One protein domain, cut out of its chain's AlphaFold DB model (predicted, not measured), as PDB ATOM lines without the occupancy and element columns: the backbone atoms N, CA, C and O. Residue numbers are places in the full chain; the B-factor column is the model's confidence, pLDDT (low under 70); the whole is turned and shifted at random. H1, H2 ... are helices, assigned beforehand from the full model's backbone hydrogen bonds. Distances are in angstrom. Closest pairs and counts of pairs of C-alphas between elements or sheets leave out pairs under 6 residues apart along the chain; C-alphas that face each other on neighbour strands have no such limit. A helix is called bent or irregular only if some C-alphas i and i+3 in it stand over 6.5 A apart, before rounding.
ATOM      1  N   THR A  10     112.538 -19.917-222.297       82.19
ATOM      2  CA  THR A  10     111.518 -18.886-222.058       82.19
ATOM      3  C   THR A  10     110.765 -18.521-223.336       82.19
ATOM      4  O   THR A  10     109.535 -18.489-223.331       82.19
ATOM      5  N   GLN A  11     111.471 -18.310-224.453       74.56
ATOM      6  CA  GLN A  11     110.838 -18.036-225.752       74.56
ATOM      7  C   GLN A  11     109.922 -19.185-226.179       74.56
ATOM      8  O   GLN A  11     108.796 -18.955-226.618       74.56
ATOM      9  N   ARG A  12     110.369 -20.422-225.958       76.56
ATOM     10  CA  ARG A  12     109.614 -21.631-226.274       76.56
ATOM     11  C   ARG A  12     108.336 -21.759-225.432       76.56
ATOM     12  O   ARG A  12     107.285 -22.094-225.969       76.56
ATOM     13  N   LYS A  13     108.384 -21.411-224.137       77.62
ATOM     14  CA  LYS A  13     107.188 -21.336-223.270       77.62
ATOM     15  C   LYS A  13     106.168 -20.316-223.780       77.62
ATOM     16  O   LYS A  13     104.987 -20.640-223.871       77.62
ATOM     17  N   HIS A  14     106.614 -19.114-224.151       76.31
ATOM     18  CA  HIS A  14     105.725 -18.094-224.717       76.31
ATOM     19  C   HIS A  14     105.122 -18.528-226.054       76.31
ATOM     20  O   HIS A  14     103.942 -18.285-226.294       76.31
ATOM     21  N   PHE A  15     105.901 -19.212-226.894       75.12
ATOM     22  CA  PHE A  15     105.402 -19.775-228.142       75.12
ATOM     23  C   PHE A  15     104.297 -20.812-227.899       75.12
ATOM     24  O   PHE A  15     103.245 -20.721-228.527       75.12
ATOM     25  N   TYR A  16     104.489 -21.759-226.976       76.38
ATOM     26  CA  TYR A  16     103.457 -22.761-226.679       76.38
ATOM     27  C   TYR A  16     102.206 -22.149-226.070       76.38
ATOM     28  O   TYR A  16     101.108 -22.496-226.490       76.38
ATOM     29  N   TYR A  17     102.372 -21.204-225.142       78.75
ATOM     30  CA  TYR A  17     101.247 -20.472-224.574       78.75
ATOM     31  C   TYR A  17     100.443 -19.759-225.669       78.75
ATOM     32  O   TYR A  17      99.229 -19.917-225.749       78.75
ATOM     33  N   MET A  18     101.117 -19.040-226.570       78.88
ATOM     34  CA  MET A  18     100.475 -18.385-227.711       78.88
ATOM     35  C   MET A  18      99.762 -19.394-228.621       78.88
ATOM     36  O   MET A  18      98.602 -19.182-228.957       78.88
ATOM     37  N   ALA A  19     100.429 -20.478-229.026       73.62
ATOM     38  CA  ALA A  19      99.852 -21.480-229.924       73.62
ATOM     39  C   ALA A  19      98.593 -22.131-229.329       73.62
ATOM     40  O   ALA A  19      97.628 -22.409-230.036       73.62
ATOM     41  N   GLU A  20      98.593 -22.343-228.018       75.25
ATOM     42  CA  GLU A  20      97.469 -22.905-227.284       75.25
ATOM     43  C   GLU A  20      96.309 -21.921-227.134       75.25
ATOM     44  O   GLU A  20      95.162 -22.288-227.388       75.25
ATOM     45  N   VAL A  21      96.604 -20.661-226.798       79.06
ATOM     46  CA  VAL A  21      95.603 -19.587-226.776       79.06
ATOM     47  C   VAL A  21      94.967 -19.426-228.153       79.06
ATOM     48  O   VAL A  21      93.746 -19.361-228.239       79.06
ATOM     49  N   MET A  22      95.760 -19.435-229.227       75.81
ATOM     50  CA  MET A  22      95.247 -19.349-230.597       75.81
ATOM     51  C   MET A  22      94.317 -20.518-230.928       75.81
ATOM     52  O   MET A  22      93.199 -20.273-231.366       75.81
ATOM     53  N   ARG A  23      94.701 -21.764-230.620       72.31
ATOM     54  CA  ARG A  23      93.820 -22.929-230.823       72.31
ATOM     55  C   ARG A  23      92.525 -22.862-230.025       72.31
ATOM     56  O   ARG A  23      91.481 -23.304-230.494       72.31
ATOM     57  N   ARG A  24      92.586 -22.368-228.790       74.75
ATOM     58  CA  ARG A  24      91.410 -22.283-227.922       74.75
ATOM     59  C   ARG A  24      90.473 -21.163-228.367       74.75
ATOM     60  O   ARG A  24      89.269 -21.379-228.394       74.75
ATOM     61  N   LEU A  25      91.033 -20.014-228.755       72.81
ATOM     62  CA  LEU A  25      90.294 -18.916-229.381       72.81
ATOM     63  C   LEU A  25      89.646 -19.365-230.685       72.81
ATOM     64  O   LEU A  25      88.493 -19.028-230.922       72.81
ATOM     65  N   GLU A  26      90.359 -20.144-231.499       68.94
ATOM     66  CA  GLU A  26      89.779 -20.799-232.664       68.94
ATOM     67  C   GLU A  26      88.589 -21.651-232.221       68.94
ATOM     68  O   GLU A  26      87.472 -21.318-232.594       68.94
ATOM     69  N   TRP A  27      88.758 -22.657-231.360       67.31
ATOM     70  CA  TRP A  27      87.647 -23.510-230.906       67.31
ATOM     71  C   TRP A  27      86.438 -22.716-230.369       67.31
ATOM     72  O   TRP A  27      85.307 -22.965-230.785       67.31
ATOM     73  N   ASP A  28      86.662 -21.715-229.508       67.31
ATOM     74  CA  ASP A  28      85.596 -20.876-228.934       67.31
ATOM     75  C   ASP A  28      84.840 -20.080-230.008       67.31
ATOM     76  O   ASP A  28      83.629 -19.889-229.905       67.31
ATOM     77  N   LEU A  29      85.536 -19.658-231.064       63.62
ATOM     78  CA  LEU A  29      84.949 -18.933-232.187       63.62
ATOM     79  C   LEU A  29      84.186 -19.852-233.157       63.62
ATOM     80  O   LEU A  29      83.243 -19.398-233.803       63.62
ATOM     81  N   HIS A  30      84.573 -21.131-233.257       64.00
ATOM     82  CA  HIS A  30      83.901 -22.117-234.112       64.00
ATOM     83  C   HIS A  30      82.681 -22.721-233.452       64.00
ATOM     84  O   HIS A  30      81.707 -22.946-234.151       64.00
ATOM     85  N   ASN A  31      82.686 -22.957-232.138       58.84
ATOM     86  CA  ASN A  31      81.563 -23.621-231.474       58.84
ATOM     87  C   ASN A  31      80.228 -22.907-231.773       58.84
ATOM     88  O   ASN A  31      79.223 -23.546-232.058       58.84
ATOM     89  N   THR A  32      80.219 -21.570-231.836       54.22
ATOM     90  CA  THR A  32      79.019 -20.808-232.218       54.22
ATOM     91  C   THR A  32      78.654 -20.947-233.704       54.22
ATOM     92  O   THR A  32      77.471 -21.056-234.020       54.22
ATOM     93  N   ILE A  33      79.628 -20.965-234.621       56.31
ATOM     94  CA  ILE A  33      79.386 -21.091-236.073       56.31
ATOM     95  C   ILE A  33      78.983 -22.527-236.434       56.31
ATOM     96  O   ILE A  33      78.041 -22.715-237.191       56.31
ATOM     97  N   GLU A  34      79.636 -23.531-235.857       48.75
ATOM     98  CA  GLU A  34      79.325 -24.957-235.998       48.75
ATOM     99  C   GLU A  34      77.947 -25.292-235.404       48.75
ATOM    100  O   GLU A  34      77.163 -26.009-236.028       48.75
ATOM    101  N   ALA A  35      77.594 -24.709-234.248       52.91
ATOM    102  CA  ALA A  35      76.282 -24.908-233.627       52.91
ATOM    103  C   ALA A  35      75.131 -24.223-234.387       52.91
ATOM    104  O   ALA A  35      74.006 -24.721-234.366       52.91
ATOM    105  N   THR A  36      75.379 -23.085-235.049       57.66
ATOM    106  CA  THR A  36      74.329 -22.289-235.727       57.66
ATOM    107  C   THR A  36      74.355 -22.384-237.255       57.66
ATOM    108  O   THR A  36      73.411 -21.957-237.919       57.66
ATOM    109  N   GLY A  37      75.424 -22.936-237.831       55.91
ATOM    110  CA  GLY A  37      75.667 -23.028-239.270       55.91
ATOM    111  C   GLY A  37      75.808 -21.679-239.984       55.91
ATOM    112  O   GLY A  37      75.677 -21.632-241.209       55.91
ATOM    113  N   ARG A  38      76.003 -20.568-239.259       58.25
ATOM    114  CA  ARG A  38      75.917 -19.220-239.834       58.25
ATOM    115  C   ARG A  38      76.963 -18.273-239.252       58.25
ATOM    116  O   ARG A  38      77.150 -18.195-238.044       58.25
ATOM    117  N   ILE A  39      77.605 -17.502-240.129       62.78
ATOM    118  CA  ILE A  39      78.442 -16.364-239.727       62.78
ATOM    119  C   ILE A  39      77.515 -15.249-239.206       62.78
ATOM    120  O   ILE A  39      76.536 -14.932-239.894       62.78
ATOM    121  N   PRO A  40      77.791 -14.643-238.034       64.56
ATOM    122  CA  PRO A  40      76.978 -13.550-237.509       64.56
ATOM    123  C   PRO A  40      76.838 -12.392-238.519       64.56
ATOM    124  O   PRO A  40      77.841 -11.975-239.113       64.56
ATOM    125  N   PRO A  41      75.620 -11.867-238.754       65.62
ATOM    126  CA  PRO A  41      75.389 -10.805-239.736       65.62
ATOM    127  C   PRO A  41      76.190  -9.528-239.439       65.62
ATOM    128  O   PRO A  41      76.671  -8.881-240.368       65.62
ATOM    129  N   GLU A  42      76.436  -9.226-238.166       68.38
ATOM    130  CA  GLU A  42      77.202  -8.064-237.706       68.38
ATOM    131  C   GLU A  42      78.642  -8.092-238.245       68.38
ATOM    132  O   GLU A  42      79.236  -7.055-238.537       68.38
ATOM    133  N   TRP A  43      79.219  -9.280-238.452       65.94
ATOM    134  CA  TRP A  43      80.569  -9.411-239.007       65.94
ATOM    135  C   TRP A  43      80.618  -8.997-240.475       65.94
ATOM    136  O   TRP A  43      81.596  -8.396-240.926       65.94
ATOM    137  N   HIS A  44      79.550  -9.283-241.224       65.56
ATOM    138  CA  HIS A  44      79.425  -8.837-242.607       65.56
ATOM    139  C   HIS A  44      79.267  -7.321-242.703       65.56
ATOM    140  O   HIS A  44      79.771  -6.727-243.655       65.56
ATOM    141  N   GLU A  45      78.594  -6.697-241.738       68.38
ATOM    142  CA  GLU A  45      78.466  -5.241-241.655       68.38
ATOM    143  C   GLU A  45      79.820  -4.586-241.361       68.38
ATOM    144  O   GLU A  45      80.236  -3.679-242.084       68.38
ATOM    145  N   ILE A  46      80.564  -5.113-240.382       70.06
ATOM    146  CA  ILE A  46      81.907  -4.630-240.024       70.06
ATOM    147  C   ILE A  46      82.876  -4.734-241.213       70.06
ATOM    148  O   ILE A  46      83.667  -3.820-241.438       70.06
ATOM    149  N   ALA A  47      82.809  -5.812-242.002       65.75
ATOM    150  CA  ALA A  47      83.661  -5.995-243.179       65.75
ATOM    151  C   ALA A  47      83.380  -4.995-244.314       65.75
ATOM    152  O   ALA A  47      84.276  -4.692-245.100       65.75
ATOM    153  N   ARG A  48      82.138  -4.505-244.421       67.94
ATOM    154  CA  ARG A  48      81.714  -3.539-245.450       67.94
ATOM    155  C   ARG A  48      81.899  -2.086-245.014       67.94
ATOM    156  O   ARG A  48      81.867  -1.198-245.863       67.94
ATOM    157  N   ALA A  49      82.061  -1.831-243.717       64.00
ATOM    158  CA  ALA A  49      82.197  -0.489-243.173       64.00
ATOM    159  C   ALA A  49      83.562   0.142-243.517       64.00
ATOM    160  O   ALA A  49      84.616  -0.487-243.402       64.00
ATOM    161  N   VAL A  50      83.553   1.424-243.899       58.56
ATOM    162  CA  VAL A  50      84.769   2.244-244.054       58.56
ATOM    163  C   VAL A  50      85.372   2.497-242.655       58.56
ATOM    164  O   VAL A  50      84.597   2.672-241.716       58.56
ATOM    165  N   PRO A  51      86.712   2.538-242.461       59.16
ATOM    166  CA  PRO A  51      87.355   2.499-241.135       59.16
ATOM    167  C   PRO A  51      87.105   3.685-240.191       59.16
ATOM    168  O   PRO A  51      87.784   3.782-239.164       59.16
ATOM    169  N   ASP A  52      86.168   4.576-240.501       58.00
ATOM    170  CA  ASP A  52      85.829   5.728-239.674       58.00
ATOM    171  C   ASP A  52      84.779   5.349-238.619       58.00
ATOM    172  O   ASP A  52      83.611   5.729-238.654       58.00
ATOM    173  N   ALA A  53      85.189   4.477-237.699       60.31
ATOM    174  CA  ALA A  53      84.323   3.984-236.641       60.31
ATOM    175  C   ALA A  53      84.473   4.856-235.390       60.31
ATOM    176  O   ALA A  53      85.524   4.871-234.736       60.31
ATOM    177  N   ARG A  54      83.381   5.544-235.039       70.56
ATOM    178  CA  ARG A  54      83.122   6.120-233.715       70.56
ATOM    179  C   ARG A  54      83.642   5.166-232.630       70.56
ATOM    180  O   ARG A  54      83.276   3.995-232.602       70.56
ATOM    181  N   ARG A  55      84.519   5.654-231.749       74.62
ATOM    182  CA  ARG A  55      85.075   4.832-230.665       74.62
ATOM    183  C   ARG A  55      84.072   4.736-229.528       74.62
ATOM    184  O   ARG A  55      83.655   5.761-228.991       74.62
ATOM    185  N   GLU A  56      83.746   3.517-229.132       83.44
ATOM    186  CA  GLU A  56      82.989   3.264-227.914       83.44
ATOM    187  C   GLU A  56      83.945   3.114-226.725       83.44
ATOM    188  O   GLU A  56      84.960   2.416-226.802       83.44
ATOM    189  N   LYS A  57      83.651   3.814-225.625       85.75
ATOM    190  CA  LYS A  57      84.431   3.709-224.392       85.75
ATOM    191  C   LYS A  57      83.867   2.567-223.557       85.75
ATOM    192  O   LYS A  57      82.789   2.698-222.990       85.75
ATOM    193  N   VAL A  58      84.641   1.497-223.437       86.25
ATOM    194  CA  VAL A  58      84.315   0.336-222.602       86.25
ATOM    195  C   VAL A  58      85.296   0.217-221.436       86.25
ATOM    196  O   VAL A  58      86.453   0.635-221.541       86.25
ATOM    197  N   THR A  59      84.844  -0.363-220.325       89.69
ATOM    198  CA  THR A  59      85.716  -0.763-219.212       89.69
ATOM    199  C   THR A  59      86.060  -2.236-219.386       89.69
ATOM    200  O   THR A  59      85.184  -3.089-219.285       89.69
ATOM    201  N   LEU A  60      87.331  -2.532-219.658       87.75
ATOM    202  CA  LEU A  60      87.840  -3.890-219.857       87.75
ATOM    203  C   LEU A  60      88.928  -4.188-218.822       87.75
ATOM    204  O   LEU A  60      89.838  -3.378-218.629       87.75
ATOM    205  N   ALA A  61      88.854  -5.358-218.193       90.88
ATOM    206  CA  ALA A  61      89.948  -5.892-217.393       90.88
ATOM    207  C   ALA A  61      90.967  -6.578-218.316       90.88
ATOM    208  O   ALA A  61      90.600  -7.403-219.149       90.88
ATOM    209  N   LEU A  62      92.242  -6.219-218.170       89.06
ATOM    210  CA  LEU A  62      93.361  -6.849-218.868       89.06
ATOM    211  C   LEU A  62      94.277  -7.507-217.841       89.06
ATOM    212  O   LEU A  62      94.443  -6.976-216.740       89.06
ATOM    213  N   ASP A  63      94.921  -8.605-218.229       90.75
ATOM    214  CA  ASP A  63      95.945  -9.235-217.400       90.75
ATOM    215  C   ASP A  63      97.055  -8.237-217.058       90.75
ATOM    216  O   ASP A  63      97.525  -7.472-217.910       90.75
ATOM    217  N   ALA A  64      97.509  -8.269-215.804       92.81
ATOM    218  CA  ALA A  64      98.516  -7.338-215.303       92.81
ATOM    219  C   ALA A  64      99.813  -7.386-216.133       92.81
ATOM    220  O   ALA A  64     100.373  -6.340-216.467       92.81
ATOM    221  N   GLU A  65     100.248  -8.583-216.531       89.88
ATOM    222  CA  GLU A  65     101.456  -8.776-217.339       89.88
ATOM    223  C   GLU A  65     101.289  -8.269-218.778       89.88
ATOM    224  O   GLU A  65     102.205  -7.654-219.326       89.88
ATOM    225  N   VAL A  66     100.104  -8.432-219.375       88.88
ATOM    226  CA  VAL A  66      99.792  -7.876-220.703       88.88
ATOM    227  C   VAL A  66      99.817  -6.351-220.646       88.88
ATOM    228  O   VAL A  66     100.430  -5.694-221.491       88.88
ATOM    229  N   LEU A  67      99.215  -5.765-219.610       92.56
ATOM    230  CA  LEU A  67      99.230  -4.320-219.417       92.56
ATOM    231  C   LEU A  67     100.654  -3.794-219.189       92.56
ATOM    232  O   LEU A  67     101.022  -2.761-219.751       92.56
ATOM    233  N   LYS A  68     101.472  -4.507-218.409       92.00
ATOM    234  CA  LYS A  68     102.888  -4.186-218.187       92.00
ATOM    235  C   LYS A  68     103.688  -4.224-219.491       92.00
ATOM    236  O   LYS A  68     104.452  -3.295-219.748       92.00
ATOM    237  N   PHE A  69     103.469  -5.239-220.328       87.69
ATOM    238  CA  PHE A  69     104.092  -5.364-221.647       87.69
ATOM    239  C   PHE A  69     103.760  -4.180-222.560       87.69
ATOM    240  O   PHE A  69     104.654  -3.582-223.148       87.69
ATOM    241  N   PHE A  70     102.493  -3.775-222.654       86.12
ATOM    242  CA  PHE A  70     102.140  -2.630-223.497       86.12
ATOM    243  C   PHE A  70     102.620  -1.294-222.916       86.12
ATOM    244  O   PHE A  70     102.997  -0.403-223.679       86.12
ATOM    245  N   ARG A  71     102.656  -1.150-221.584       90.50
ATOM    246  CA  ARG A  71     103.199   0.041-220.906       90.50
ATOM    247  C   ARG A  71     104.706   0.198-221.094       90.50
ATOM    248  O   ARG A  71     105.170   1.329-221.206       90.50
ATOM    249  N   SER A  72     105.467  -0.899-221.149       88.94
ATOM    250  CA  SER A  72     106.922  -0.832-221.348       88.94
ATOM    251  C   SER A  72     107.310  -0.258-222.716       88.94
ATOM    252  O   SER A  72     108.404   0.272-222.871       88.94
ATOM    253  N   MET A  73     106.390  -0.276-223.685       80.94
ATOM    254  CA  MET A  73     106.563   0.338-225.003       80.94
ATOM    255  C   MET A  73     106.261   1.850-225.038       80.94
ATOM    256  O   MET A  73     106.159   2.430-226.126       80.94
ATOM    257  N   GLY A  74     106.055   2.481-223.879       80.81
ATOM    258  CA  GLY A  74     105.905   3.927-223.734       80.81
ATOM    259  C   GLY A  74     104.477   4.471-223.897       80.81
ATOM    260  O   GLY A  74     103.490   3.725-223.860       80.81
ATOM    261  N   PRO A  75     104.345   5.805-224.042       84.25
ATOM    262  CA  PRO A  75     103.060   6.472-224.230       84.25
ATOM    263  C   PRO A  75     102.290   5.930-225.442       84.25
ATOM    264  O   PRO A  75     102.872   5.489-226.431       84.25
ATOM    265  N   GLY A  76     100.956   5.967-225.375       80.19
ATOM    266  CA  GLY A  76     100.099   5.463-226.457       80.19
ATOM    267  C   GLY A  76      99.815   3.955-226.411       80.19
ATOM    268  O   GLY A  76      99.307   3.400-227.385       80.19
ATOM    269  N   TYR A  77     100.073   3.294-225.278       83.44
ATOM    270  CA  TYR A  77      99.776   1.871-225.083       83.44
ATOM    271  C   TYR A  77      98.288   1.520-225.297       83.44
ATOM    272  O   TYR A  77      97.985   0.485-225.878       83.44
ATOM    273  N   GLY A  78      97.356   2.400-224.908       84.31
ATOM    274  CA  GLY A  78      95.913   2.204-225.122       84.31
ATOM    275  C   GLY A  78      95.532   2.101-226.608       84.31
ATOM    276  O   GLY A  78      95.006   1.072-227.031       84.31
ATOM    277  N   PRO A  79      95.840   3.120-227.437       86.00
ATOM    278  CA  PRO A  79      95.667   3.037-228.888       86.00
ATOM    279  C   PRO A  79      96.348   1.820-229.527       86.00
ATOM    280  O   PRO A  79      95.791   1.229-230.451       86.00
ATOM    281  N   ARG A  80      97.524   1.418-229.026       81.94
ATOM    282  CA  ARG A  80      98.263   0.251-229.527       81.94
ATOM    283  C   ARG A  80      97.533  -1.066-229.255       81.94
ATOM    284  O   ARG A  80      97.426  -1.880-230.165       81.94
ATOM    285  N   ILE A  81      96.962  -1.241-228.062       87.44
ATOM    286  CA  ILE A  81      96.087  -2.386-227.750       87.44
ATOM    287  C   ILE A  81      94.917  -2.430-228.740       87.44
ATOM    288  O   ILE A  81      94.647  -3.468-229.341       87.44
ATOM    289  N   GLY A  82      94.277  -1.284-228.990       86.38
ATOM    290  CA  GLY A  82      93.189  -1.188-229.965       86.38
ATOM    291  C   GLY A  82      93.599  -1.579-231.391       86.38
ATOM    292  O   GLY A  82      92.820  -2.222-232.092       86.38
ATOM    293  N   GLN A  83      94.816  -1.240-231.827       81.88
ATOM    294  CA  GLN A  83      95.334  -1.646-233.140       81.88
ATOM    295  C   GLN A  83      95.557  -3.157-233.241       81.88
ATOM    296  O   GLN A  83      95.253  -3.728-234.283       81.88
ATOM    297  N   VAL A  84      96.031  -3.806-232.172       86.62
ATOM    298  CA  VAL A  84      96.197  -5.270-232.127       86.62
ATOM    299  C   VAL A  84      94.844  -5.979-232.208       86.62
ATOM    300  O   VAL A  84      94.676  -6.917-232.981       86.62
ATOM    301  N   LEU A  85      93.845  -5.500-231.464       87.88
ATOM    302  CA  LEU A  85      92.492  -6.059-231.531       87.88
ATOM    303  C   LEU A  85      91.879  -5.875-232.929       87.88
ATOM    304  O   LEU A  85      91.281  -6.796-233.484       87.88
ATOM    305  N   ARG A  86      92.084  -4.701-233.535       84.56
ATOM    306  CA  ARG A  86      91.623  -4.401-234.896       84.56
ATOM    307  C   ARG A  86      92.333  -5.249-235.954       84.56
ATOM    308  O   ARG A  86      91.687  -5.686-236.902       84.56
ATOM    309  N   SER A  87      93.641  -5.478-235.825       79.31
ATOM    310  CA  SER A  87      94.388  -6.295-236.785       79.31
ATOM    311  C   SER A  87      93.945  -7.752-236.733       79.31
ATOM    312  O   SER A  87      93.749  -8.350-237.786       79.31
ATOM    313  N   TYR A  88      93.688  -8.291-235.537       81.81
ATOM    314  CA  TYR A  88      93.103  -9.620-235.377       81.81
ATOM    315  C   TYR A  88      91.724  -9.718-236.051       81.81
ATOM    316  O   TYR A  88      91.498 -10.616-236.862       81.81
ATOM    317  N   MET A  89      90.840  -8.744-235.802       83.38
ATOM    318  CA  MET A  89      89.524  -8.661-236.447       83.38
ATOM    319  C   MET A  89      89.634  -8.650-237.981       83.38
ATOM    320  O   MET A  89      88.980  -9.449-238.647       83.38
ATOM    321  N   HIS A  90      90.481  -7.798-238.568       79.25
ATOM    322  CA  HIS A  90      90.650  -7.760-240.026       79.25
ATOM    323  C   HIS A  90      91.318  -9.017-240.586       79.25
ATOM    324  O   HIS A  90      90.922  -9.475-241.652       79.25
ATOM    325  N   ALA A  91      92.289  -9.605-239.883       75.69
ATOM    326  CA  ALA A  91      92.910 -10.858-240.304       75.69
ATOM    327  C   ALA A  91      91.889 -12.006-240.353       75.69
ATOM    328  O   ALA A  91      91.979 -12.872-241.226       75.69
ATOM    329  N   ARG A  92      90.891 -11.984-239.460       74.75
ATOM    330  CA  ARG A  92      89.760 -12.914-239.484       74.75
ATOM    331  C   ARG A  92      88.823 -12.643-240.659       74.75
ATOM    332  O   ARG A  92      88.548 -13.559-241.426       74.75
ATOM    333  N   LEU A  93      88.387 -11.396-240.841       74.50
ATOM    334  CA  LEU A  93      87.499 -11.010-241.946       74.50
ATOM    335  C   LEU A  93      88.129 -11.252-243.329       74.50
ATOM    336  O   LEU A  93      87.425 -11.583-244.276       74.50
ATOM    337  N   ALA A  94      89.454 -11.132-243.439       73.69
ATOM    338  CA  ALA A  94      90.211 -11.421-244.654       73.69
ATOM    339  C   ALA A  94      90.458 -12.924-244.891       73.69
ATOM    340  O   ALA A  94      91.060 -13.290-245.899       73.69
ATOM    341  N   GLY A  95      90.063 -13.802-243.960       70.00
ATOM    342  CA  GLY A  95      90.337 -15.236-244.049       70.00
ATOM    343  C   GLY A  95      91.833 -15.572-244.021       70.00
ATOM    344  O   GLY A  95      92.251 -16.559-244.626       70.00
ATOM    345  N   VAL A  96      92.658 -14.742-243.371       70.62
ATOM    346  CA  VAL A  96      94.084 -15.017-243.111       70.62
ATOM    347  C   VAL A  96      94.218 -15.849-241.843       70.62
ATOM    348  O   VAL A  96      94.904 -16.867-241.832       70.62
ATOM    349  N   VAL A  97      93.502 -15.449-240.792       66.69
ATOM    350  CA  VAL A  97      93.229 -16.313-239.643       66.69
ATOM    351  C   VAL A  97      92.034 -17.169-240.030       66.69
ATOM    352  O   VAL A  97      90.866 -16.809-239.844       66.69
ATOM    353  N   ARG A  98      92.360 -18.279-240.685       56.44
ATOM    354  CA  ARG A  98      91.414 -19.338-240.991       56.44
ATOM    355  C   ARG A  98      91.321 -20.225-239.777       56.44
ATOM    356  O   ARG A  98      92.337 -20.680-239.266       56.44
ATOM    357  N   GLY A  99      90.106 -20.438-239.323       52.50
ATOM    358  CA  GLY A  99      89.844 -21.525-238.427       52.50
ATOM    359  C   GLY A  99      89.879 -22.870-239.158       52.50
ATOM    360  O   GLY A  99      90.075 -22.918-240.379       52.50
ATOM    361  N   ALA A 100      89.675 -23.967-238.431       44.50
ATOM    362  CA  ALA A 100      89.599 -25.325-238.971       44.50
ATOM    363  C   ALA A 100      88.571 -25.485-240.117       44.50
ATOM    364  O   ALA A 100      88.577 -26.482-240.823       44.50
ATOM    365  N   GLU A 101      87.736 -24.490-240.394       47.34
ATOM    366  CA  GLU A 101      86.840 -24.476-241.551       47.34
ATOM    367  C   GLU A 101      87.517 -24.393-242.942       47.34
ATOM    368  O   GLU A 101      86.823 -24.515-243.948       47.34
ATOM    369  N   THR A 102      88.841 -24.184-243.073       42.31
ATOM    370  CA  THR A 102      89.462 -24.004-244.417       42.31
ATOM    371  C   THR A 102      90.628 -24.919-244.786       42.31
ATOM    372  O   THR A 102      91.266 -24.699-245.819       42.31
ATOM    373  N   VAL A 103      90.878 -25.973-244.011       38.75
ATOM    374  CA  VAL A 103      91.705 -27.107-244.452       38.75
ATOM    375  C   VAL A 103      90.784 -28.308-244.595       38.75
ATOM    376  O   VAL A 103      90.589 -29.021-243.629       38.75
ATOM    377  N   ASP A 104      90.168 -28.482-245.768       38.09
ATOM    378  CA  ASP A 104      89.576 -29.748-246.251       38.09
ATOM    379  C   ASP A 104      88.708 -30.563-245.242       38.09
ATOM    380  O   ASP A 104      88.535 -31.773-245.384       38.09
ATOM    381  N   HIS A 105      88.132 -29.914-244.221       39.09
ATOM    382  CA  HIS A 105      87.438 -30.571-243.101       39.09
ATOM    383  C   HIS A 105      85.974 -30.923-243.404       39.09
ATOM    384  O   HIS A 105      85.330 -31.628-242.631       39.09
ATOM    385  N   TYR A 106      85.458 -30.551-244.579       41.31
ATOM    386  CA  TYR A 106      84.109 -30.924-245.019       41.31
ATOM    387  C   TYR A 106      83.928 -32.423-245.311       41.31
ATOM    388  O   TYR A 106      82.833 -32.833-245.694       41.31
ATOM    389  N   ARG A 107      84.958 -33.260-245.120       47.03
ATOM    390  CA  ARG A 107      84.832 -34.709-245.314       47.03
ATOM    391  C   ARG A 107      84.263 -35.450-244.094       47.03
ATOM    392  O   ARG A 107      83.627 -36.469-244.314       47.03
ATOM    393  N   ASN A 108      84.382 -34.924-242.863       45.31
ATOM    394  CA  ASN A 108      83.847 -35.557-241.640       45.31
ATOM    395  C   ASN A 108      83.300 -34.529-240.627       45.31
ATOM    396  O   ASN A 108      83.963 -34.132-239.674       45.31
ATOM    397  N   ARG A 109      82.034 -34.133-240.807       40.41
ATOM    398  CA  ARG A 109      81.301 -33.196-239.928       40.41
ATOM    399  C   ARG A 109      81.094 -33.707-238.489       40.41
ATOM    400  O   ARG A 109      80.888 -32.902-237.592       40.41
ATOM    401  N   ALA A 110      81.127 -35.021-238.264       48.38
ATOM    402  CA  ALA A 110      80.886 -35.612-236.944       48.38
ATOM    403  C   ALA A 110      82.087 -35.457-235.989       48.38
ATOM    404  O   ALA A 110      81.903 -35.140-234.820       48.38
ATOM    405  N   GLU A 111      83.315 -35.594-236.496       47.28
ATOM    406  CA  GLU A 111      84.538 -35.593-235.673       47.28
ATOM    407  C   GLU A 111      84.900 -34.195-235.142       47.28
ATOM    408  O   GLU A 111      85.426 -34.068-234.040       47.28
ATOM    409  N   ALA A 112      84.601 -33.133-235.900       49.84
ATOM    410  CA  ALA A 112      84.904 -31.757-235.499       49.84
ATOM    411  C   ALA A 112      83.955 -31.226-234.408       49.84
ATOM    412  O   ALA A 112      84.381 -30.457-233.549       49.84
ATOM    413  N   VAL A 113      82.688 -31.660-234.418       49.72
ATOM    414  CA  VAL A 113      81.691 -31.305-233.391       49.72
ATOM    415  C   VAL A 113      81.942 -32.076-232.088       49.72
ATOM    416  O   VAL A 113      81.693 -31.545-231.008       49.72
ATOM    417  N   GLU A 114      82.477 -33.299-232.172       50.78
ATOM    418  CA  GLU A 114      82.839 -34.118-231.005       50.78
ATOM    419  C   GLU A 114      84.232 -33.813-230.423       50.78
ATOM    420  O   GLU A 114      84.581 -34.329-229.360       50.78
ATOM    421  N   ALA A 115      85.039 -32.969-231.073       60.06
ATOM    422  CA  ALA A 115      86.379 -32.652-230.595       60.06
ATOM    423  C   ALA A 115      86.340 -31.845-229.281       60.06
ATOM    424  O   ALA A 115      85.853 -30.710-229.225       60.06
ATOM    425  N   GLU A 116      86.906 -32.424-228.218       66.12
ATOM    426  CA  GLU A 116      87.005 -31.780-226.908       66.12
ATOM    427  C   GLU A 116      87.776 -30.451-226.994       66.12
ATOM    428  O   GLU A 116      88.785 -30.326-227.698       66.12
ATOM    429  N   LYS A 117      87.317 -29.443-226.238       69.81
ATOM    430  CA  LYS A 117      87.989 -28.147-226.138       69.81
ATOM    431  C   LYS A 117      89.453 -28.339-225.711       69.81
ATOM    432  O   LYS A 117      89.700 -28.895-224.639       69.81
ATOM    433  N   PRO A 118      90.429 -27.791-226.458       72.69
ATOM    434  CA  PRO A 118      91.826 -27.853-226.055       72.69
ATOM    435  C   PRO A 118      92.051 -27.256-224.657       72.69
ATOM    436  O   PRO A 118      91.615 -26.136-224.355       72.69
TER     437      PRO A 118
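This is residues 10 to 118 of the 165 residues of the protein "BrnA antitoxin of type II toxin-antitoxin system" of Roseicitreum antarcticum (UniProt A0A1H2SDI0). This is a loose, open frame of helices in which the two long ones, H1 and H4, stay apart: H4 has the short helix H3 at its first end and the short helix H2 near its last end, and the long link from H2 to H3 turns these three into an open loop. H1 runs nearly straight outside that loop, its first residues 10 to 19 sticking out free, and the small helix H5 lies near its other end. The printed part has 109 residues with five named helices, in the order H1, H2, H3, H4, H5, and no named strand; the class is all helix, with 66 residues in the helices. The whole is loose, with a radius of gyration of the C-alphas of 16.8 A and spans of 50 by 40 by 23 A.

H1, residues 10 to 36, begins with C-alpha 10 at (111.518, -18.886, -222.058) and is 39.8 A long. It is neither bent nor irregular, but only just: C-alphas 29 and 32 are 6.2 A apart. H2 is residues 41 to 48, and H3 is residues 64 to 72. H4, residues 77 to 93, is 24.5 A long and begins with C-alpha 77 at (99.776, 1.871, -225.083). H5, residues 109 to 113, ends with C-alpha 113 at (81.691, -31.305, -233.391).

H1 touches no helix. It is close to H5 but not clearly touching it, the closest C-alphas being those of Glu 34 and Val 113, 7.3 A apart. H1 is apart from H2, H3 and H4. H2 only just touches H4, with 3 pairs of C-alphas within 8 A. The closest are those of Ala 47 and Leu 93, 6.4 A apart, and H4 takes part with residues 90 to 93 alone. Their lines are about perpendicular, at 76 degrees. H3 touches residues 77 to 81 of H4 alone, the closest C-alphas being those of Phe 70 and Tyr 77, 5.3 A apart. The lines of H3 and H4 are only just about perpendicular, at 72 degrees. In H2, H3 and H4 every O i to N i+4 pair is within hydrogen-bond range; in H1 21 of 23 are, and in H5 0 of 1, with 0 of 2 O i to N i+3 pairs within range.

The two C-alphas farthest apart, those of Pro 75 and Arg 107, are 49.7 A apart. The printed part has no cut. The links from H1 to H2 and from H3 to H4 are tight; those from H2 to H3 and from H4 to H5 are long, with 15 residues each. Residues 48 to 65, of which 48 belongs to H2 and 64 and 65 to H3, and residues 102 to 108 stand free. The mean pLDDT of the printed part is 70.4, and residues 26 to 45, 47 to 53 and 97 to 117 are under 70.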